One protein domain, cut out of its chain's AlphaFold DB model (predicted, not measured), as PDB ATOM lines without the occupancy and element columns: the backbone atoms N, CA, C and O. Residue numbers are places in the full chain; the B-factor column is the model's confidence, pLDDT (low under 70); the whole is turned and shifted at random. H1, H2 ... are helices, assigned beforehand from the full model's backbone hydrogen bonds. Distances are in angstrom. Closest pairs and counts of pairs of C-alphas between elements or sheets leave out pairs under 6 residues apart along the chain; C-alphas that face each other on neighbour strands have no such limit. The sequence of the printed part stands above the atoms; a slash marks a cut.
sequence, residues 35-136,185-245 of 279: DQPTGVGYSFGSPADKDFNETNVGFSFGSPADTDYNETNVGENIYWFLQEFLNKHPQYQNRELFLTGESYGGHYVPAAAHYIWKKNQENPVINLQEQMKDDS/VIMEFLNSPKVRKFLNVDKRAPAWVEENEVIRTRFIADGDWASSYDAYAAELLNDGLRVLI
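This is residues 35 to 136 and 185 to 245 of the 279 residues of the protein "Carboxypeptidase" of Phytophthora infestans (strain T30-4) (UniProt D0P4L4). Three helices, H1, H2 and H6, form a row with H2 in the middle, each neighbouring pair steeply tilted; two short helices, H3 and H4, make a small separate corner at one end of the longest axis, and the unnamed residues 123 to 136 reach out at the other end. H5 touches no helix, and much of the rest is long stretches without a named element. The 163 printed residues include six named helices, H1 to H6 in order, and no named strand: the class is all helix, with 68 residues, under half, in named elements. The whole is only just compact, close to loose, with a radius of gyration of the C-alphas of 17.9 A and spans of 55 by 38 by 31 A.

The printed part begins with residues 35 to 70, which hold no named element. H1, residues 71 to 88, touches H2, residues 105 to 122, with residues 71 to 79 alone. Their closest C-alphas, those of Gly 75 and Ala 112, are 3.8 A apart, and the two run the same way at a steep tilt of 63 degrees. H3, residues 185 to 191, and H4, residues 193 to 198, are close but not clearly touching: their closest C-alphas, those of Leu 190 and Arg 196, are 6.5 A apart, and their lines are about perpendicular at 76 degrees. H5, residues 213 to 222, touches no helix. H6, residues 230 to 238, touches H2, which takes part with residues 110 to 117 alone. Their closest C-alphas, those of Pro 110 and Tyr 232, are 5.8 A apart, and the two run the same way at a steep tilt of 45 degrees. H1 and H6 are apart. Every O i to N i+4 pair is within hydrogen-bond range in H1, H3, H4, H5 and H6; in H2 it is 13 of 14.

H1 begins at C-alpha 71 (-42.822, 23.155, 40.213) and is 25.4 A long from first to last C-alpha. H2 is 25.2 A long, H3 10.2 A, H4 8.5 A and H5 14.2 A. H6, 12.7 A long, ends at C-alpha 238 (-57.614, 18.570, 54.392).

The two C-alphas farthest apart, those of Asp 135 and Pro 193, are 58.0 A apart. Residues 137 to 184 are not printed, and C-alphas 136 and 185 are 53.9 A apart across that cut. The links H1 to H2 and H4 to H5 are long. Residues 87 to 92, of which 87 and 88 belong to H1, stand free. The mean pLDDT of the printed part is 76.4; residues 46 to 67, 120 to 136 and 225 to 226 are under 70.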
ATOM      1  N   ASP A  35     -46.031  14.914  27.847       91.81
ATOM      2  CA  ASP A  35     -44.632  15.337  27.953       91.81
ATOM      3  C   ASP A  35     -44.615  16.755  28.538       91.81
ATOM      4  O   ASP A  35     -45.216  17.668  27.972       91.81
ATOM      5  N   GLN A  36     -43.973  16.927  29.685       87.81
ATOM      6  CA  GLN A  36     -43.853  18.198  30.399       87.81
ATOM      7  C   GLN A  36     -42.580  18.164  31.262       87.81
ATOM      8  O   GLN A  36     -42.189  17.057  31.657       87.81
ATOM      9  N   PRO A  37     -41.953  19.308  31.591       87.88
ATOM     10  CA  PRO A  37     -42.245  20.689  31.155       87.88
ATOM     11  C   PRO A  37     -41.886  20.980  29.677       87.88
ATOM     12  O   PRO A  37     -41.630  20.059  28.891       87.88
ATOM     13  N   THR A  38     -41.909  22.252  29.260       85.06
ATOM     14  CA  THR A  38     -41.501  22.662  27.907       85.06
ATOM     15  C   THR A  38     -40.059  22.222  27.633       85.06
ATOM     16  O   THR A  38     -39.182  22.307  28.486       85.06
ATOM     17  N   GLY A  39     -39.805  21.674  26.443       80.75
ATOM     18  CA  GLY A  39     -38.499  21.119  26.072       80.75
ATOM     19  C   GLY A  39     -38.316  19.631  26.408       80.75
ATOM     20  O   GLY A  39     -37.292  19.053  26.032       80.75
ATOM     21  N   VAL A  40     -39.283  18.978  27.064       87.38
ATOM     22  CA  VAL A  40     -39.271  17.525  27.310       87.38
ATOM     23  C   VAL A  40     -39.987  16.767  26.192       87.38
ATOM     24  O   VAL A  40     -41.085  17.125  25.771       87.38
ATOM     25  N   GLY A  41     -39.377  15.671  25.731       88.44
ATOM     26  CA  GLY A  41     -39.962  14.767  24.745       88.44
ATOM     27  C   GLY A  41     -40.341  15.473  23.439       88.44
ATOM     28  O   GLY A  41     -39.467  15.903  22.688       88.44
ATOM     29  N   TYR A  42     -41.640  15.549  23.134       90.25
ATOM     30  CA  TYR A  42     -42.148  16.314  21.986       90.25
ATOM     31  C   TYR A  42     -42.718  17.692  22.332       90.25
ATOM     32  O   TYR A  42     -43.146  18.394  21.413       90.25
ATOM     33  N   SER A  43     -42.750  18.084  23.604       87.81
ATOM     34  CA  SER A  43     -43.203  19.412  24.022       87.81
ATOM     35  C   SER A  43     -42.104  20.439  23.773       87.81
ATOM     36  O   SER A  43     -40.954  20.243  24.154       87.81
ATOM     37  N   PHE A  44     -42.445  21.536  23.099       81.25
ATOM     38  CA  PHE A  44     -41.497  22.576  22.704       81.25
ATOM     39  C   PHE A  44     -42.163  23.955  22.737       81.25
ATOM     40  O   PHE A  44     -43.370  24.070  22.511       81.25
ATOM     41  N   GLY A  45     -41.360  24.986  22.990       73.69
ATOM     42  CA  GLY A  45     -41.817  26.367  23.123       73.69
ATOM     43  C   GLY A  45     -41.966  27.136  21.809       73.69
ATOM     44  O   GLY A  45     -41.987  26.595  20.700       73.69
ATOM     45  N   SER A  46     -42.048  28.457  21.908       69.06
ATOM     46  CA  SER A  46     -41.884  29.355  20.756       69.06
ATOM     47  C   SER A  46     -40.408  29.437  20.345       69.06
ATOM     48  O   SER A  46     -39.557  29.354  21.206       69.06
ATOM     49  N   PRO A  47     -40.028  29.732  19.089       62.41
ATOM     50  CA  PRO A  47     -38.630  30.055  18.768       62.41
ATOM     51  C   PRO A  47     -38.017  31.212  19.582       62.41
ATOM     52  O   PRO A  47     -36.802  31.384  19.574       62.41
ATOM     53  N   ALA A  48     -38.856  32.039  20.217       57.25
ATOM     54  CA  ALA A  48     -38.444  33.097  21.142       57.25
ATOM     55  C   ALA A  48     -38.260  32.609  22.594       57.25
ATOM     56  O   ALA A  48     -37.682  33.330  23.405       57.25
ATOM     57  N   ASP A  49     -38.771  31.422  22.902       60.22
ATOM     58  CA  ASP A  49     -38.597  30.710  24.158       60.22
ATOM     59  C   ASP A  49     -37.247  29.975  24.125       60.22
ATOM     60  O   ASP A  49     -36.809  29.455  23.092       60.22
ATOM     61  N   LYS A  50     -36.556  29.970  25.261       61.91
ATOM     62  CA  LYS A  50     -35.290  29.258  25.415       61.91
ATOM     63  C   LYS A  50     -35.465  27.750  25.401       61.91
ATOM     64  O   LYS A  50     -34.573  27.042  24.947       61.91
ATOM     65  N   ASP A  51     -36.627  27.265  25.805       60.25
ATOM     66  CA  ASP A  51     -36.906  25.839  25.951       60.25
ATOM     67  C   ASP A  51     -37.145  25.177  24.578       60.25
ATOM     68  O   ASP A  51     -37.207  23.954  24.446       60.25
ATOM     69  N   PHE A  52     -37.209  25.983  23.510       55.59
ATOM     70  CA  PHE A  52     -37.505  25.578  22.137       55.59
ATOM     71  C   PHE A  52     -36.548  24.546  21.537       55.59
ATOM     72  O   PHE A  52     -36.974  23.740  20.707       55.59
ATOM     73  N   ASN A  53     -35.253  24.601  21.864       54.38
ATOM     74  CA  ASN A  53     -34.258  23.756  21.195       54.38
ATOM     75  C   ASN A  53     -32.969  23.540  22.005       54.38
ATOM     76  O   ASN A  53     -31.883  23.379  21.440       54.38
ATOM     77  N   GLU A  54     -33.061  23.565  23.333       58.25
ATOM     78  CA  GLU A  54     -31.916  23.373  24.226       58.25
ATOM     79  C   GLU A  54     -31.496  21.899  24.345       58.25
ATOM     80  O   GLU A  54     -31.341  21.343  25.422       58.25
ATOM     81  N   THR A  55     -31.232  21.248  23.211       51.22
ATOM     82  CA  THR A  55     -30.422  20.019  23.187       51.22
ATOM     83  C   THR A  55     -28.921  20.328  23.287       51.22
ATOM     84  O   THR A  55     -28.104  19.417  23.380       51.22
ATOM     85  N   ASN A  56     -28.539  21.611  23.232       42.03
ATOM     86  CA  ASN A  56     -27.163  22.077  23.348       42.03
ATOM     87  C   ASN A  56     -26.932  22.707  24.725       42.03
ATOM     88  O   ASN A  56     -27.461  23.773  25.026       42.03
ATOM     89  N   VAL A  57     -26.086  22.054  25.522       39.25
ATOM     90  CA  VAL A  57     -25.526  22.539  26.793       39.25
ATOM     91  C   VAL A  57     -24.837  23.896  26.606       39.25
ATOM     92  O   VAL A  57     -23.661  23.983  26.255       39.25
ATOM     93  N   GLY A  58     -25.577  24.975  26.843       38.69
ATOM     94  CA  GLY A  58     -25.061  26.333  26.924       38.69
ATOM     95  C   GLY A  58     -25.735  27.056  28.082       38.69
ATOM     96  O   GLY A  58     -26.922  27.347  28.015       38.69
ATOM     97  N   PHE A  59     -24.979  27.350  29.141       40.31
ATOM     98  CA  PHE A  59     -25.436  28.146  30.285       40.31
ATOM     99  C   PHE A  59     -25.753  29.584  29.839       40.31
ATOM    100  O   PHE A  59     -24.901  30.469  29.917       40.31
ATOM    101  N   SER A  60     -26.960  29.827  29.324       37.91
ATOM    102  CA  SER A  60     -27.407  31.153  28.887       37.91
ATOM    103  C   SER A  60     -28.389  31.767  29.887       37.91
ATOM    104  O   SER A  60     -29.615  31.665  29.776       37.91
ATOM    105  N   PHE A  61     -27.830  32.473  30.868       42.28
ATOM    106  CA  PHE A  61     -28.559  33.354  31.781       42.28
ATOM    107  C   PHE A  61     -28.942  34.675  31.073       42.28
ATOM    108  O   PHE A  61     -28.260  35.685  31.217       42.28
ATOM    109  N   GLY A  62     -30.014  34.696  30.271       35.41
ATOM    110  CA  GLY A  62     -30.521  35.958  29.686       35.41
ATOM    111  C   GLY A  62     -31.921  35.933  29.053       35.41
ATOM    112  O   GLY A  62     -32.134  35.192  28.111       35.41
ATOM    113  N   SER A  63     -32.824  36.797  29.528       42.00
ATOM    114  CA  SER A  63     -34.280  36.937  29.277       42.00
ATOM    115  C   SER A  63     -35.199  35.953  30.048       42.00
ATOM    116  O   SER A  63     -35.072  34.750  29.832       42.00
ATOM    117  N   PRO A  64     -36.090  36.450  30.938       47.50
ATOM    118  CA  PRO A  64     -36.868  35.678  31.927       47.50
ATOM    119  C   PRO A  64     -38.313  35.318  31.511       47.50
ATOM    120  O   PRO A  64     -39.143  35.079  32.379       47.50
ATOM    121  N   ALA A  65     -38.671  35.396  30.229       50.50
ATOM    122  CA  ALA A  65     -40.088  35.496  29.857       50.50
ATOM    123  C   ALA A  65     -40.877  34.174  29.874       50.50
ATOM    124  O   ALA A  65     -42.089  34.233  30.037       50.50
ATOM    125  N   ASP A  66     -40.220  33.031  29.682       57.31
ATOM    126  CA  ASP A  66     -40.863  31.714  29.615       57.31
ATOM    127  C   ASP A  66     -39.733  30.685  29.721       57.31
ATOM    128  O   ASP A  66     -39.002  30.450  28.767       57.31
ATOM    129  N   THR A  67     -39.367  30.282  30.930       65.88
ATOM    130  CA  THR A  67     -38.328  29.268  31.133       65.88
ATOM    131  C   THR A  67     -38.757  28.446  32.321       65.88
ATOM    132  O   THR A  67     -38.980  29.017  33.387       65.88
ATOM    133  N   ASP A  68     -38.851  27.136  32.144       78.19
ATOM    134  CA  ASP A  68     -39.272  26.238  33.214       78.19
ATOM    135  C   ASP A  68     -38.075  25.907  34.128       78.19
ATOM    136  O   ASP A  68     -37.056  25.369  33.678       78.19
ATOM    137  N   TYR A  69     -38.174  26.255  35.416       79.19
ATOM    138  CA  TYR A  69     -37.115  26.007  36.408       79.19
ATOM    139  C   TYR A  69     -37.602  25.344  37.699       79.19
ATOM    140  O   TYR A  69     -36.755  24.853  38.441       79.19
ATOM    141  N   ASN A  70     -38.915  25.296  37.958       81.06
ATOM    142  CA  ASN A  70     -39.472  24.603  39.119       81.06
ATOM    143  C   ASN A  70     -40.969  24.265  38.993       81.06
ATOM    144  O   ASN A  70     -41.634  24.480  37.973       81.06
ATOM    145  N   GLU A  71     -41.508  23.774  40.102       85.06
ATOM    146  CA  GLU A  71     -42.822  23.155  40.213       85.06
ATOM    147  C   GLU A  71     -43.948  24.180  40.129       85.06
ATOM    148  O   GLU A  71     -45.088  23.834  39.811       85.06
ATOM    149  N   THR A  72     -43.627  25.461  40.343       81.44
ATOM    150  CA  THR A  72     -44.559  26.561  40.092       81.44
ATOM    151  C   THR A  72     -44.849  26.668  38.597       81.44
ATOM    152  O   THR A  72     -46.017  26.752  38.216       81.44
ATOM    153  N   ASN A  73     -43.812  26.602  37.749       84.25
ATOM    154  CA  ASN A  73     -43.982  26.631  36.294       84.25
ATOM    155  C   ASN A  73     -44.720  25.378  35.808       84.25
ATOM    156  O   ASN A  73     -45.677  25.471  35.043       84.25
ATOM    157  N   VAL A  74     -44.332  24.203  36.318       87.44
ATOM    158  CA  VAL A  74     -44.983  22.924  35.990       87.44
ATOM    159  C   VAL A  74     -46.475  22.950  36.324       87.44
ATOM    160  O   VAL A  74     -47.305  22.585  35.486       87.44
ATOM    161  N   GLY A  75     -46.835  23.402  37.530       77.88
ATOM    162  CA  GLY A  75     -48.229  23.475  37.957       77.88
ATOM    163  C   GLY A  75     -49.065  24.416  37.089       77.88
ATOM    164  O   GLY A  75     -50.179  24.060  36.693       77.88
ATOM    165  N   GLU A  76     -48.512  25.576  36.731       80.50
ATOM    166  CA  GLU A  76     -49.150  26.530  35.821       80.50
ATOM    167  C   GLU A  76     -49.327  25.960  34.403       80.50
ATOM    168  O   GLU A  76     -50.427  26.016  33.843       80.50
ATOM    169  N   ASN A  77     -48.285  25.347  33.839       84.31
ATOM    170  CA  ASN A  77     -48.309  24.779  32.491       84.31
ATOM    171  C   ASN A  77     -49.333  23.642  32.372       84.31
ATOM    172  O   ASN A  77     -50.109  23.595  31.412       84.31
ATOM    173  N   ILE A  78     -49.386  22.748  33.366       85.00
ATOM    174  CA  ILE A  78     -50.377  21.665  33.413       85.00
ATOM    175  C   ILE A  78     -51.792  22.238  33.539       85.00
ATOM    176  O   ILE A  78     -52.700  21.769  32.847       85.00
ATOM    177  N   TYR A  79     -51.991  23.261  34.376       81.25
ATOM    178  CA  TYR A  79     -53.286  23.926  34.505       81.25
ATOM    179  C   TYR A  79     -53.767  24.477  33.157       81.25
ATOM    180  O   TYR A  79     -54.871  24.137  32.726       81.25
ATOM    181  N   TRP A  80     -52.944  25.261  32.454       79.31
ATOM    182  CA  TRP A  80     -53.328  25.850  31.167       79.31
ATOM    183  C   TRP A  80     -53.506  24.809  30.060       79.31
ATOM    184  O   TRP A  80     -54.458  24.908  29.281       79.31
ATOM    185  N   PHE A  81     -52.670  23.766  30.031       86.88
ATOM    186  CA  PHE A  81     -52.883  22.621  29.147       86.88
ATOM    187  C   PHE A  81     -54.265  21.996  29.371       86.88
ATOM    188  O   PHE A  81     -54.990  21.755  28.405       86.88
ATOM    189  N   LEU A  82     -54.652  21.758  30.628       80.62
ATOM    190  CA  LEU A  82     -55.948  21.170  30.958       80.62
ATOM    191  C   LEU A  82     -57.110  22.087  30.566       80.62
ATOM    192  O   LEU A  82     -58.098  21.583  30.033       80.62
ATOM    193  N   GLN A  83     -56.991  23.406  30.763       78.94
ATOM    194  CA  GLN A  83     -58.017  24.359  30.323       78.94
ATOM    195  C   GLN A  83     -58.254  24.259  28.810       78.94
ATOM    196  O   GLN A  83     -59.387  24.066  28.364       78.94
ATOM    197  N   GLU A  84     -57.186  24.307  28.013       78.69
ATOM    198  CA  GLU A  84     -57.284  24.225  26.553       78.69
ATOM    199  C   GLU A  84     -57.721  22.836  26.072       78.69
ATOM    200  O   GLU A  84     -58.536  22.709  25.152       78.69
ATOM    201  N   PHE A  85     -57.240  21.773  26.723       84.81
ATOM    202  CA  PHE A  85     -57.658  20.405  26.436       84.81
ATOM    203  C   PHE A  85     -59.161  20.229  26.667       84.81
ATOM    204  O   PHE A  85     -59.857  19.716  25.793       84.81
ATOM    205  N   LEU A  86     -59.682  20.678  27.810       80.44
ATOM    206  CA  LEU A  86     -61.100  20.561  28.153       80.44
ATOM    207  C   LEU A  86     -61.985  21.486  27.314       80.44
ATOM    208  O   LEU A  86     -63.115  21.112  27.005       80.44
ATOM    209  N   ASN A  87     -61.488  22.654  26.904       77.00
ATOM    210  CA  ASN A  87     -62.171  23.524  25.947       77.00
ATOM    211  C   ASN A  87     -62.317  22.836  24.577       77.00
ATOM    212  O   ASN A  87     -63.384  22.842  23.963       77.00
ATOM    213  N   LYS A  88     -61.257  22.165  24.115       86.56
ATOM    214  CA  LYS A  88     -61.248  21.424  22.845       86.56
ATOM    215  C   LYS A  88     -61.977  20.077  22.916       86.56
ATOM    216  O   LYS A  88     -62.445  19.575  21.891       86.56
ATOM    217  N   HIS A  89     -62.078  19.494  24.107       84.06
ATOM    218  CA  HIS A  89     -62.691  18.194  24.366       84.06
ATOM    219  C   HIS A  89     -63.742  18.272  25.491       84.06
ATOM    220  O   HIS A  89     -63.603  17.612  26.528       84.06
ATOM    221  N   PRO A  90     -64.834  19.035  25.282       81.31
ATOM    222  CA  PRO A  90     -65.824  19.322  26.321       81.31
ATOM    223  C   PRO A  90     -66.526  18.070  26.865       81.31
ATOM    224  O   PRO A  90     -67.006  18.068  27.995       81.31
ATOM    225  N   GLN A  91     -66.529  16.958  26.119       85.62
ATOM    226  CA  GLN A  91     -67.070  15.673  26.578       85.62
ATOM    227  C   GLN A  91     -66.366  15.093  27.822       85.62
ATOM    228  O   GLN A  91     -66.864  14.129  28.410       85.62
ATOM    229  N   TYR A  92     -65.205  15.633  28.204       81.06
ATOM    230  CA  TYR A  92     -64.452  15.207  29.383       81.06
ATOM    231  C   TYR A  92     -64.610  16.136  30.596       81.06
ATOM    232  O   TYR A  92     -64.218  15.731  31.683       81.06
ATOM    233  N   GLN A  93     -65.234  17.315  30.459       72.75
ATOM    234  CA  GLN A  93     -65.331  18.328  31.529       72.75
ATOM    235  C   GLN A  93     -66.007  17.837  32.817       72.75
ATOM    236  O   GLN A  93     -65.672  18.303  33.896       72.75
ATOM    237  N   ASN A  94     -66.935  16.881  32.713       73.12
ATOM    238  CA  ASN A  94     -67.695  16.356  33.856       73.12
ATOM    239  C   ASN A  94     -67.170  15.006  34.369       73.12
ATOM    240  O   ASN A  94     -67.896  14.278  35.047       73.12
ATOM    241  N   ARG A  95     -65.955  14.605  33.982       75.62
ATOM    242  CA  ARG A  95     -65.339  13.365  34.465       75.62
ATOM    243  C   ARG A  95     -64.442  13.653  35.657       75.62
ATOM    244  O   ARG A  95     -63.842  14.717  35.737       75.62
ATOM    245  N   GLU A  96     -64.316  12.672  36.547       78.44
ATOM    246  CA  GLU A  96     -63.290  12.728  37.586       78.44
ATOM    247  C   GLU A  96     -61.901  12.799  36.938       78.44
ATOM    248  O   GLU A  96     -61.573  12.005  36.050       78.44
ATOM    249  N   LEU A  97     -61.100  13.762  37.391       80.56
ATOM    250  CA  LEU A  97     -59.709  13.933  36.998       80.56
ATOM    251  C   LEU A  97     -58.807  13.348  38.087       80.56
ATOM    252  O   LEU A  97     -58.966  13.661  39.265       80.56
ATOM    253  N   PHE A  98     -57.832  12.549  37.670       84.00
ATOM    254  CA  PHE A  98     -56.762  12.052  38.525       84.00
ATOM    255  C   PHE A  98     -55.426  12.481  37.928       84.00
ATOM    256  O   PHE A  98     -55.215  12.348  36.722       84.00
ATOM    257  N   LEU A  99     -54.537  12.987  38.779       82.75
ATOM    258  CA  LEU A  99     -53.154  13.286  38.430       82.75
ATOM    259  C   LEU A  99     -52.273  12.196  39.034       82.75
ATOM    260  O   LEU A  99     -52.397  11.878  40.215       82.75
ATOM    261  N   THR A 100     -51.415  11.604  38.212       90.94
ATOM    262  CA  THR A 100     -50.558  10.477  38.594       90.94
ATOM    263  C   THR A 100     -49.167  10.670  38.010       90.94
ATOM    264  O   THR A 100     -49.040  11.182  36.899       90.94
ATOM    265  N   GLY A 101     -48.142  10.209  38.718       89.38
ATOM    266  CA  GLY A 101     -46.745  10.321  38.311       89.38
ATOM    267  C   GLY A 101     -45.860   9.398  39.144       89.38
ATOM    268  O   GLY A 101     -46.311   8.843  40.143       89.38
ATOM    269  N   GLU A 102     -44.612   9.239  38.716       90.62
ATOM    270  CA  GLU A 102     -43.604   8.373  39.335       90.62
ATOM    271  C   GLU A 102     -42.277   9.132  39.479       90.62
ATOM    272  O   GLU A 102     -42.016  10.069  38.721       90.62
ATOM    273  N   SER A 103     -41.429   8.720  40.429       91.62
ATOM    274  CA  SER A 103     -40.112   9.313  40.681       91.62
ATOM    275  C   SER A 103     -40.237  10.815  40.971       91.62
ATOM    276  O   SER A 103     -40.970  11.186  41.887       91.62
ATOM    277  N   TYR A 104     -39.611  11.691  40.179       87.25
ATOM    278  CA  TYR A 104     -39.768  13.148  40.292       87.25
ATOM    279  C   TYR A 104     -41.211  13.631  40.045       87.25
ATOM    280  O   TYR A 104     -41.607  14.712  40.471       87.25
ATOM    281  N   GLY A 105     -42.065  12.781  39.460       88.25
ATOM    282  CA  GLY A 105     -43.516  12.962  39.468       88.25
ATOM    283  C   GLY A 105     -44.112  13.102  40.876       88.25
ATOM    284  O   GLY A 105     -45.185  13.681  41.016       88.25
ATOM    285  N   GLY A 106     -43.407  12.650  41.919       87.19
ATOM    286  CA  GLY A 106     -43.732  12.908  43.320       87.19
ATOM    287  C   GLY A 106     -43.622  14.380  43.739       87.19
ATOM    288  O   GLY A 106     -44.218  14.744  44.744       87.19
ATOM    289  N   HIS A 107     -42.930  15.228  42.972       87.44
ATOM    290  CA  HIS A 107     -42.948  16.686  43.131       87.44
ATOM    291  C   HIS A 107     -44.001  17.323  42.206       87.44
ATOM    292  O   HIS A 107     -44.858  18.091  42.650       87.44
ATOM    293  N   TYR A 108     -44.014  16.921  40.929       88.00
ATOM    294  CA  TYR A 108     -44.921  17.477  39.916       88.00
ATOM    295  C   TYR A 108     -46.402  17.286  40.242       88.00
ATOM    296  O   TYR A 108     -47.194  18.215  40.096       88.00
ATOM    297  N   VAL A 109     -46.800  16.082  40.662       90.00
ATOM    298  CA  VAL A 109     -48.208  15.753  40.922       90.00
ATOM    299  C   VAL A 109     -48.791  16.600  42.054       90.00
ATOM    300  O   VAL A 109     -49.818  17.237  41.807       90.00
ATOM    301  N   PRO A 110     -48.196  16.657  43.264       87.06
ATOM    302  CA  PRO A 110     -48.728  17.510  44.322       87.06
ATOM    303  C   PRO A 110     -48.686  18.995  43.950       87.06
ATOM    304  O   PRO A 110     -49.662  19.689  44.220       87.06
ATOM    305  N   ALA A 111     -47.637  19.481  43.276       88.12
ATOM    306  CA  ALA A 111     -47.561  20.873  42.826       88.12
ATOM    307  C   ALA A 111     -48.670  21.241  41.827       88.12
ATOM    308  O   ALA A 111     -49.384  22.227  42.017       88.12
ATOM    309  N   ALA A 112     -48.878  20.418  40.799       81.56
ATOM    310  CA  ALA A 112     -49.919  20.647  39.804       81.56
ATOM    311  C   ALA A 112     -51.324  20.520  40.403       81.56
ATOM    312  O   ALA A 112     -52.179  21.374  40.157       81.56
ATOM    313  N   ALA A 113     -51.561  19.492  41.224       81.62
ATOM    314  CA  ALA A 113     -52.834  19.308  41.914       81.62
ATOM    315  C   ALA A 113     -53.162  20.509  42.810       81.62
ATOM    316  O   ALA A 113     -54.290  21.004  42.788       81.62
ATOM    317  N   HIS A 114     -52.169  21.013  43.545       87.69
ATOM    318  CA  HIS A 114     -52.303  22.186  44.405       87.69
ATOM    319  C   HIS A 114     -52.580  23.463  43.623       87.69
ATOM    320  O   HIS A 114     -53.489  24.210  43.984       87.69
ATOM    321  N   TYR A 115     -51.863  23.687  42.520       82.44
ATOM    322  CA  TYR A 115     -52.092  24.841  41.653       82.44
ATOM    323  C   TYR A 115     -53.516  24.836  41.079       82.44
ATOM    324  O   TYR A 115     -54.225  25.839  41.169       82.44
ATOM    325  N   ILE A 116     -53.970  23.695  40.542       78.25
ATOM    326  CA  ILE A 116     -55.329  23.533  40.000       78.25
ATOM    327  C   ILE A 116     -56.378  23.754  41.092       78.25
ATOM    328  O   ILE A 116     -57.336  24.495  40.879       78.25
ATOM    329  N   TRP A 117     -56.191  23.149  42.267       83.12
ATOM    330  CA  TRP A 117     -57.086  23.324  43.410       83.12
ATOM    331  C   TRP A 117     -57.193  24.800  43.816       83.12
ATOM    332  O   TRP A 117     -58.306  25.323  43.877       83.12
ATOM    333  N   LYS A 118     -56.069  25.514  43.978       81.50
ATOM    334  CA  LYS A 118     -56.068  26.959  44.275       81.50
ATOM    335  C   LYS A 118     -56.785  27.773  43.202       81.50
ATOM    336  O   LYS A 118     -57.624  28.608  43.532       81.50
ATOM    337  N   LYS A 119     -56.514  27.518  41.917       76.38
ATOM    338  CA  LYS A 119     -57.165  28.248  40.817       76.38
ATOM    339  C   LYS A 119     -58.668  28.006  40.747       76.38
ATOM    340  O   LYS A 119     -59.411  28.959  40.522       76.38
ATOM    341  N   ASN A 120     -59.122  26.786  41.024       67.06
ATOM    342  CA  ASN A 120     -60.549  26.474  41.108       67.06
ATOM    343  C   ASN A 120     -61.235  27.200  42.278       67.06
ATOM    344  O   ASN A 120     -62.412  27.543  42.175       67.06
ATOM    345  N   GLN A 121     -60.511  27.488  43.366       68.50
ATOM    346  CA  GLN A 121     -61.025  28.334  44.445       68.50
ATOM    347  C   GLN A 121     -61.082  29.826  44.082       68.50
ATOM    348  O   GLN A 121     -61.940  30.536  44.604       68.50
ATOM    349  N   GLU A 122     -60.161  30.309  43.239       66.38
ATOM    350  CA  GLU A 122     -60.061  31.711  42.803       66.38
ATOM    351  C   GLU A 122     -61.016  32.058  41.642       66.38
ATOM    352  O   GLU A 122     -61.417  33.213  41.509       66.38
ATOM    353  N   ASN A 123     -61.395  31.081  40.807       51.91
ATOM    354  CA  ASN A 123     -62.309  31.240  39.670       51.91
ATOM    355  C   ASN A 123     -63.246  30.019  39.541       51.91
ATOM    356  O   ASN A 123     -62.898  29.048  38.867       51.91
ATOM    357  N   PRO A 124     -64.462  30.054  40.120       52.31
ATOM    358  CA  PRO A 124     -65.337  28.882  40.258       52.31
ATOM    359  C   PRO A 124     -66.055  28.429  38.968       52.31
ATOM    360  O   PRO A 124     -67.114  27.798  39.027       52.31
ATOM    361  N   VAL A 125     -65.508  28.683  37.775       44.91
ATOM    362  CA  VAL A 125     -66.074  28.147  36.522       44.91
ATOM    363  C   VAL A 125     -65.555  26.725  36.281       44.91
ATOM    364  O   VAL A 125     -64.763  26.485  35.382       44.91
ATOM    365  N   ILE A 126     -66.001  25.820  37.159       44.75
ATOM    366  CA  ILE A 126     -66.396  24.404  37.008       44.75
ATOM    367  C   ILE A 126     -66.654  23.917  38.456       44.75
ATOM    368  O   ILE A 126     -65.770  23.899  39.304       44.75
ATOM    369  N   ASN A 127     -67.924  23.646  38.763       42.69
ATOM    370  CA  ASN A 127     -68.552  23.714  40.093       42.69
ATOM    371  C   ASN A 127     -68.470  22.397  40.905       42.69
ATOM    372  O   ASN A 127     -68.716  21.350  40.307       42.69
ATOM    373  N   LEU A 128     -68.213  22.473  42.238       36.22
ATOM    374  CA  LEU A 128     -68.924  21.729  43.324       36.22
ATOM    375  C   LEU A 128     -68.420  21.931  44.796       36.22
ATOM    376  O   LEU A 128     -68.890  21.222  45.682       36.22
ATOM    377  N   GLN A 129     -67.517  22.866  45.131       43.19
ATOM    378  CA  GLN A 129     -66.925  22.965  46.496       43.19
ATOM    379  C   GLN A 129     -67.542  24.015  47.454       43.19
ATOM    380  O   GLN A 129     -67.148  24.101  48.617       43.19
ATOM    381  N   GLU A 130     -68.514  24.817  47.016       45.81
ATOM    382  CA  GLU A 130     -68.874  26.087  47.683       45.81
ATOM    383  C   GLU A 130     -69.583  26.000  49.054       45.81
ATOM    384  O   GLU A 130     -69.805  27.031  49.678       45.81
ATOM    385  N   GLN A 131     -69.894  24.816  49.593       38.72
ATOM    386  CA  GLN A 131     -70.636  24.695  50.864       38.72
ATOM    387  C   GLN A 131     -69.747  24.508  52.117       38.72
ATOM    388  O   GLN A 131     -70.267  24.527  53.226       38.72
ATOM    389  N   MET A 132     -68.422  24.337  51.987       39.47
ATOM    390  CA  MET A 132     -67.528  23.993  53.120       39.47
ATOM    391  C   MET A 132     -66.675  25.160  53.656       39.47
ATOM    392  O   MET A 132     -65.901  24.975  54.592       39.47
ATOM    393  N   LYS A 133     -66.811  26.368  53.092       44.12
ATOM    394  CA  LYS A 133     -66.015  27.552  53.475       44.12
ATOM    395  C   LYS A 133     -66.538  28.332  54.691       44.12
ATOM    396  O   LYS A 133     -65.842  29.237  55.142       44.12
ATOM    397  N   ASP A 134     -67.685  27.963  55.259       42.16
ATOM    398  CA  ASP A 134     -68.257  28.665  56.421       42.16
ATOM    399  C   ASP A 134     -67.677  28.229  57.791       42.16
ATOM    400  O   ASP A 134     -67.978  28.870  58.794       42.16
ATOM    401  N   ASP A 135     -66.775  27.232  57.859       43.47
ATOM    402  CA  ASP A 135     -66.476  26.533  59.130       43.47
ATOM    403  C   ASP A 135     -65.014  26.551  59.661       43.47
ATOM    404  O   ASP A 135     -64.699  25.774  60.561       43.47
ATOM    405  N   SER A 136     -64.073  27.401  59.209       38.81
ATOM    406  CA  SER A 136     -62.674  27.282  59.712       38.81
ATOM    407  C   SER A 136     -61.868  28.575  59.913       38.81
ATOM    408  O   SER A 136     -60.790  28.744  59.341       38.81
ATOM    409  N   VAL A 185     -34.355   1.043  22.669       80.62
ATOM    410  CA  VAL A 185     -35.293   0.862  21.552       80.62
ATOM    411  C   VAL A 185     -36.356   1.970  21.466       80.62
ATOM    412  O   VAL A 185     -36.846   2.278  20.378       80.62
ATOM    413  N   ILE A 186     -36.702   2.620  22.588       87.62
ATOM    414  CA  ILE A 186     -37.749   3.658  22.608       87.62
ATOM    415  C   ILE A 186     -37.344   4.909  21.824       87.62
ATOM    416  O   ILE A 186     -38.135   5.418  21.025       87.62
ATOM    417  N   MET A 187     -36.095   5.359  21.983       87.50
ATOM    418  CA  MET A 187     -35.567   6.516  21.257       87.50
ATOM    419  C   MET A 187     -35.573   6.287  19.746       87.50
ATOM    420  O   MET A 187     -35.964   7.178  18.992       87.50
ATOM    421  N   GLU A 188     -35.166   5.101  19.291       90.56
ATOM    422  CA  GLU A 188     -35.156   4.761  17.865       90.56
ATOM    423  C   GLU A 188     -36.578   4.746  17.285       90.56
ATOM    424  O   GLU A 188     -36.840   5.352  16.240       90.56
ATOM    425  N   PHE A 189     -37.520   4.120  17.994       92.94
ATOM    426  CA  PHE A 189     -38.919   4.049  17.582       92.94
ATOM    427  C   PHE A 189     -39.549   5.443  17.444       92.94
ATOM    428  O   PHE A 189     -40.079   5.784  16.376       92.94
ATOM    429  N   LEU A 190     -39.449   6.265  18.495       93.62
ATOM    430  CA  LEU A 190     -40.036   7.607  18.559       93.62
ATOM    431  C   LEU A 190     -39.374   8.587  17.581       93.62
ATOM    432  O   LEU A 190     -40.030   9.491  17.061       93.62
ATOM    433  N   ASN A 191     -38.099   8.402  17.243       93.81
ATOM    434  CA  ASN A 191     -37.435   9.250  16.252       93.81
ATOM    435  C   ASN A 191     -37.635   8.804  14.804       93.81
ATOM    436  O   ASN A 191     -37.286   9.548  13.882       93.81
ATOM    437  N   SER A 192     -38.253   7.644  14.566       94.94
ATOM    438  CA  SER A 192     -38.515   7.202  13.200       94.94
ATOM    439  C   SER A 192     -39.459   8.180  12.467       94.94
ATOM    440  O   SER A 192     -40.493   8.591  13.008       94.94
ATOM    441  N   PRO A 193     -39.182   8.538  11.194       95.62
ATOM    442  CA  PRO A 193     -40.028   9.473  10.445       95.62
ATOM    443  C   PRO A 193     -41.486   9.019  10.320       95.62
ATOM    444  O   PRO A 193     -42.399   9.841  10.262       95.62
ATOM    445  N   LYS A 194     -41.708   7.697  10.280       95.06
ATOM    446  CA  LYS A 194     -43.045   7.099  10.218       95.06
ATOM    447  C   LYS A 194     -43.827   7.370  11.502       95.06
ATOM    448  O   LYS A 194     -44.962   7.826  11.407       95.06
ATOM    449  N   VAL A 195     -43.218   7.129  12.664       95.25
ATOM    450  CA  VAL A 195     -43.862   7.336  13.970       95.25
ATOM    451  C   VAL A 195     -44.101   8.819  14.219       95.25
ATOM    452  O   VAL A 195     -45.234   9.195  14.501       95.25
ATOM    453  N   ARG A 196     -43.105   9.687  13.992       96.00
ATOM    454  CA  ARG A 196     -43.277  11.146  14.139       96.00
ATOM    455  C   ARG A 196     -44.416  11.687  13.278       96.00
ATOM    456  O   ARG A 196     -45.229  12.478  13.746       96.00
ATOM    457  N   LYS A 197     -44.513  11.229  12.024       96.12
ATOM    458  CA  LYS A 197     -45.621  11.598  11.133       96.12
ATOM    459  C   LYS A 197     -46.962  11.064  11.642       96.12
ATOM    460  O   LYS A 197     -47.950  11.786  11.584       96.12
ATOM    461  N   PHE A 198     -47.006   9.814  12.103       95.50
ATOM    462  CA  PHE A 198     -48.225   9.179  12.607       95.50
ATOM    463  C   PHE A 198     -48.769   9.880  13.859       95.50
ATOM    464  O   PHE A 198     -49.965  10.144  13.936       95.50
ATOM    465  N   LEU A 199     -47.887  10.247  14.790       94.88
ATOM    466  CA  LEU A 199     -48.215  10.986  16.013       94.88
ATOM    467  C   LEU A 199     -48.464  12.485  15.772       94.88
ATOM    468  O   LEU A 199     -48.726  13.219  16.718       94.88
ATOM    469  N   ASN A 200     -48.386  12.946  14.518       96.12
ATOM    470  CA  ASN A 200     -48.523  14.352  14.143       96.12
ATOM    471  C   ASN A 200     -47.553  15.282  14.903       96.12
ATOM    472  O   ASN A 200     -47.913  16.396  15.283       96.12
ATOM    473  N   VAL A 201     -46.317  14.819  15.116       92.69
ATOM    474  CA  VAL A 201     -45.255  15.605  15.752       92.69
ATOM    475  C   VAL A 201     -44.898  16.780  14.845       92.69
ATOM    476  O   VAL A 201     -44.600  16.597  13.658       92.69
ATOM    477  N   ASP A 202     -44.916  17.993  15.401       88.88
ATOM    478  CA  ASP A 202     -44.529  19.203  14.677       88.88
ATOM    479  C   ASP A 202     -43.085  19.075  14.164       88.88
ATOM    480  O   ASP A 202     -42.201  18.523  14.821       88.88
ATOM    481  N   LYS A 203     -42.821  19.601  12.966       86.69
ATOM    482  CA  LYS A 203     -41.482  19.564  12.361       86.69
ATOM    483  C   LYS A 203     -40.454  20.371  13.155       86.69
ATOM    484  O   LYS A 203     -39.263  20.157  12.959       86.69
ATOM    485  N   ARG A 204     -40.917  21.309  13.983       83.62
ATOM    486  CA  ARG A 204     -40.093  22.120  14.883       83.62
ATOM    487  C   ARG A 204     -39.643  21.352  16.120       83.62
ATOM    488  O   ARG A 204     -38.598  21.693  16.655       83.62
ATOM    489  N   ALA A 205     -40.397  20.339  16.553       83.69
ATOM    490  CA  ALA A 205     -40.049  19.575  17.742       83.69
ATOM    491  C   ALA A 205     -38.693  18.871  17.538       83.69
ATOM    492  O   ALA A 205     -38.473  18.289  16.463       83.69
ATOM    493  N   PRO A 206     -37.804  18.868  18.545       84.12
ATOM    494  CA  PRO A 206     -36.503  18.218  18.448       84.12
ATOM    495  C   PRO A 206     -36.636  16.696  18.294       84.12
ATOM    496  O   PRO A 206     -37.737  16.126  18.266       84.12
ATOM    497  N   ALA A 207     -35.499  16.013  18.145       88.06
ATOM    498  CA  ALA A 207     -35.464  14.567  18.326       88.06
ATOM    499  C   ALA A 207     -35.942  14.235  19.746       88.06
ATOM    500  O   ALA A 207     -35.555  14.901  20.701       88.06
ATOM    501  N   TRP A 208     -36.787  13.217  19.868       90.62
ATOM    502  CA  TRP A 208     -37.236  12.743  21.162       90.62
ATOM    503  C   TRP A 208     -36.045  12.167  21.923       90.62
ATOM    504  O   TRP A 208     -35.330  11.304  21.401       90.62
ATOM    505  N   VAL A 209     -35.865  12.637  23.147       86.25
ATOM    506  CA  VAL A 209     -34.933  12.103  24.137       86.25
ATOM    507  C   VAL A 209     -35.728  11.783  25.397       86.25
ATOM    508  O   VAL A 209     -36.773  12.386  25.637       86.25
ATOM    509  N   GLU A 210     -35.258  10.805  26.163       82.81
ATOM    510  CA  GLU A 210     -35.936  10.356  27.382       82.81
ATOM    511  C   GLU A 210     -35.916  11.429  28.473       82.81
ATOM    512  O   GLU A 210     -36.952  11.737  29.056       82.81
ATOM    513  N   GLU A 211     -34.756  12.050  28.671       81.44
ATOM    514  CA  GLU A 211     -34.540  13.123  29.629       81.44
ATOM    515  C   GLU A 211     -33.870  14.313  28.935       81.44
ATOM    516  O   GLU A 211     -32.989  14.148  28.084       81.44
ATOM    517  N   ASN A 212     -34.295  15.527  29.290       82.94
ATOM    518  CA  ASN A 212     -33.642  16.751  28.848       82.94
ATOM    519  C   ASN A 212     -32.685  17.250  29.943       82.94
ATOM    520  O   ASN A 212     -33.103  17.846  30.935       82.94
ATOM    521  N   GLU A 213     -31.386  17.039  29.728       78.19
ATOM    522  CA  GLU A 213     -30.314  17.416  30.660       78.19
ATOM    523  C   GLU A 213     -30.277  18.905  31.013       78.19
ATOM    524  O   GLU A 213     -29.858  19.276  32.116       78.19
ATOM    525  N   VAL A 214     -30.697  19.777  30.094       80.25
ATOM    526  CA  VAL A 214     -30.688  21.220  30.340       80.25
ATOM    527  C   VAL A 214     -31.798  21.594  31.314       80.25
ATOM    528  O   VAL A 214     -31.533  22.287  32.296       80.25
ATOM    529  N   ILE A 215     -33.001  21.052  31.107       82.12
ATOM    530  CA  ILE A 215     -34.122  21.199  32.043       82.12
ATOM    531  C   ILE A 215     -33.754  20.608  33.407       82.12
ATOM    532  O   ILE A 215     -33.836  21.308  34.416       82.12
ATOM    533  N   ARG A 216     -33.225  19.379  33.446       79.81
ATOM    534  CA  ARG A 216     -32.768  18.729  34.687       79.81
ATOM    535  C   ARG A 216     -31.780  19.602  35.467       79.81
ATOM    536  O   ARG A 216     -31.913  19.788  36.675       79.81
ATOM    537  N   THR A 217     -30.791  20.169  34.777       76.19
ATOM    538  CA  THR A 217     -29.771  21.028  35.400       76.19
ATOM    539  C   THR A 217     -30.371  22.314  35.966       76.19
ATOM    540  O   THR A 217     -29.917  22.781  37.008       76.19
ATOM    541  N   ARG A 218     -31.391  22.883  35.315       82.38
ATOM    542  CA  ARG A 218     -32.069  24.097  35.790       82.38
ATOM    543  C   ARG A 218     -32.871  23.850  37.058       82.38
ATOM    544  O   ARG A 218     -32.698  24.612  37.999       82.38
ATOM    545  N   PHE A 219     -33.641  22.766  37.114       82.19
ATOM    546  CA  PHE A 219     -34.399  22.388  38.313       82.19
ATOM    547  C   PHE A 219     -33.469  22.155  39.512       82.19
ATOM    548  O   PHE A 219     -33.710  22.640  40.615       82.19
ATOM    549  N   ILE A 220     -32.323  21.501  39.287       71.19
ATOM    550  CA  ILE A 220     -31.294  21.350  40.326       71.19
ATOM    551  C   ILE A 220     -30.714  22.711  40.741       71.19
ATOM    552  O   ILE A 220     -30.515  22.951  41.930       71.19
ATOM    553  N   ALA A 221     -30.420  23.592  39.783       70.19
ATOM    554  CA  ALA A 221     -29.828  24.901  40.052       70.19
ATOM    555  C   ALA A 221     -30.786  25.870  40.766       70.19
ATOM    556  O   ALA A 221     -30.312  26.711  41.529       70.19
ATOM    557  N   ASP A 222     -32.098  25.744  40.546       79.25
ATOM    558  CA  ASP A 222     -33.131  26.490  41.279       79.25
ATOM    559  C   ASP A 222     -33.279  26.002  42.731       79.25
ATOM    560  O   ASP A 222     -33.787  26.714  43.592       79.25
ATOM    561  N   GLY A 223     -32.771  24.801  43.027       71.00
ATOM    562  CA  GLY A 223     -32.908  24.148  44.327       71.00
ATOM    563  C   GLY A 223     -34.179  23.311  44.449       71.00
ATOM    564  O   GLY A 223     -34.392  22.700  45.494       71.00
ATOM    565  N   ASP A 224     -34.972  23.221  43.379       78.81
ATOM    566  CA  ASP A 224     -36.243  22.506  43.352       78.81
ATOM    567  C   ASP A 224     -36.100  21.021  43.723       78.81
ATOM    568  O   ASP A 224     -36.899  20.478  44.483       78.81
ATOM    569  N   TRP A 225     -34.994  20.400  43.305       69.06
ATOM    570  CA  TRP A 225     -34.678  19.013  43.659       69.06
ATOM    571  C   TRP A 225     -34.691  18.750  45.173       69.06
ATOM    572  O   TRP A 225     -34.976  17.638  45.610       69.06
ATOM    573  N   ALA A 226     -34.352  19.758  45.981       69.31
ATOM    574  CA  ALA A 226     -34.331  19.667  47.439       69.31
ATOM    575  C   ALA A 226     -35.590  20.257  48.104       69.31
ATOM    576  O   ALA A 226     -35.691  20.227  49.334       69.31
ATOM    577  N   SER A 227     -36.524  20.804  47.324       74.38
ATOM    578  CA  SER A 227     -37.794  21.330  47.821       74.38
ATOM    579  C   SER A 227     -38.714  20.202  48.273       74.38
ATOM    580  O   SER A 227     -38.688  19.095  47.740       74.38
ATOM    581  N   SER A 228     -39.554  20.499  49.264       77.81
ATOM    582  CA  SER A 228     -40.567  19.565  49.749       77.81
ATOM    583  C   SER A 228     -41.953  19.993  49.293       77.81
ATOM    584  O   SER A 228     -42.349  21.145  49.480       77.81
ATOM    585  N   TYR A 229     -42.695  19.038  48.740       86.38
ATOM    586  CA  TYR A 229     -44.064  19.217  48.250       86.38
ATOM    587  C   TYR A 229     -45.088  18.382  49.034       86.38
ATOM    588  O   TYR A 229     -46.268  18.333  48.690       86.38
ATOM    589  N   ASP A 230     -44.656  17.746  50.121       85.75
ATOM    590  CA  ASP A 230     -45.489  16.962  51.036       85.75
ATOM    591  C   ASP A 230     -46.607  17.799  51.679       85.75
ATOM    592  O   ASP A 230     -47.754  17.352  51.750       85.75
ATOM    593  N   ALA A 231     -46.321  19.049  52.055       90.50
ATOM    594  CA  ALA A 231     -47.315  19.970  52.605       90.50
ATOM    595  C   ALA A 231     -48.504  20.200  51.652       90.50
ATOM    596  O   ALA A 231     -49.639  20.355  52.101       90.50
ATOM    597  N   TYR A 232     -48.284  20.147  50.333       90.06
ATOM    598  CA  TYR A 232     -49.376  20.248  49.366       90.06
ATOM    599  C   TYR A 232     -50.294  19.028  49.430       90.06
ATOM    600  O   TYR A 232     -51.510  19.181  49.355       90.06
ATOM    601  N   ALA A 233     -49.747  17.825  49.637       90.44
ATOM    602  CA  ALA A 233     -50.564  16.635  49.855       90.44
ATOM    603  C   ALA A 233     -51.432  16.778  51.117       90.44
ATOM    604  O   ALA A 233     -52.613  16.433  51.080       90.44
ATOM    605  N   ALA A 234     -50.889  17.346  52.201       91.19
ATOM    606  CA  ALA A 234     -51.656  17.634  53.413       91.19
ATOM    607  C   ALA A 234     -52.796  18.639  53.165       91.19
ATOM    608  O   ALA A 234     -53.929  18.388  53.579       91.19
ATOM    609  N   GLU A 235     -52.531  19.749  52.469       88.44
ATOM    610  CA  GLU A 235     -53.562  20.737  52.114       88.44
ATOM    611  C   GLU A 235     -54.680  20.117  51.262       88.44
ATOM    612  O   GLU A 235     -55.858  20.295  51.568       88.44
ATOM    613  N   LEU A 236     -54.323  19.314  50.254       85.81
ATOM    614  CA  LEU A 236     -55.292  18.621  49.399       85.81
ATOM    615  C   LEU A 236     -56.147  17.622  50.200       85.81
ATOM    616  O   LEU A 236     -57.370  17.591  50.045       85.81
ATOM    617  N   LEU A 237     -55.531  16.834  51.088       91.19
ATOM    618  CA  LEU A 237     -56.240  15.897  51.966       91.19
ATOM    619  C   LEU A 237     -57.200  16.615  52.928       91.19
ATOM    620  O   LEU A 237     -58.312  16.138  53.165       91.19
ATOM    621  N   ASN A 238     -56.799  17.771  53.467       90.19
ATOM    622  CA  ASN A 238     -57.614  18.570  54.392       90.19
ATOM    623  C   ASN A 238     -58.887  19.141  53.752       90.19
ATOM    624  O   ASN A 238     -59.858  19.393  54.472       90.19
ATOM    625  N   ASP A 239     -58.880  19.279  52.426       85.88
ATOM    626  CA  ASP A 239     -60.004  19.705  51.589       85.88
ATOM    627  C   ASP A 239     -60.769  18.523  50.959       85.88
ATOM    628  O   ASP A 239     -61.625  18.702  50.090       85.88
ATOM    629  N   GLY A 240     -60.488  17.295  51.410       85.31
ATOM    630  CA  GLY A 240     -61.221  16.092  51.021       85.31
ATOM    631  C   GLY A 240     -60.816  15.500  49.669       85.31
ATOM    632  O   GLY A 240     -61.512  14.613  49.166       85.31
ATOM    633  N   LEU A 241     -59.704  15.946  49.073       85.50
ATOM    634  CA  LEU A 241     -59.155  15.292  47.889       85.50
ATOM    635  C   LEU A 241     -58.474  13.975  48.276       85.50
ATOM    636  O   LEU A 241     -57.889  13.828  49.346       85.50
ATOM    637  N   ARG A 242     -58.553  12.995  47.374       88.56
ATOM    638  CA  ARG A 242     -57.963  11.666  47.571       88.56
ATOM    639  C   ARG A 242     -56.519  11.657  47.083       88.56
ATOM    640  O   ARG A 242     -56.269  12.003  45.931       88.56
ATOM    641  N   VAL A 243     -55.607  11.180  47.926       91.69
ATOM    642  CA  VAL A 243     -54.194  10.958  47.591       91.69
ATOM    643  C   VAL A 243     -53.865   9.479  47.796       91.69
ATOM    644  O   VAL A 243     -54.252   8.893  48.806       91.69
ATOM    645  N   LEU A 244     -53.165   8.874  46.835       92.06
ATOM    646  CA  LEU A 244     -52.640   7.512  46.927       92.06
ATOM    647  C   LEU A 244     -51.130   7.549  46.694       92.06
ATOM    648  O   LEU A 244     -50.689   7.989  45.637       92.06
ATOM    649  N   ILE A 245     -50.368   7.030  47.654       93.25
ATOM    650  CA  ILE A 245     -48.926   6.813  47.534       93.25
ATOM    651  C   ILE A 245     -48.691   5.305  47.497       93.25
ATOM    652  O   ILE A 245     -49.045   4.597  48.437       93.25
TER     653      ILE A 245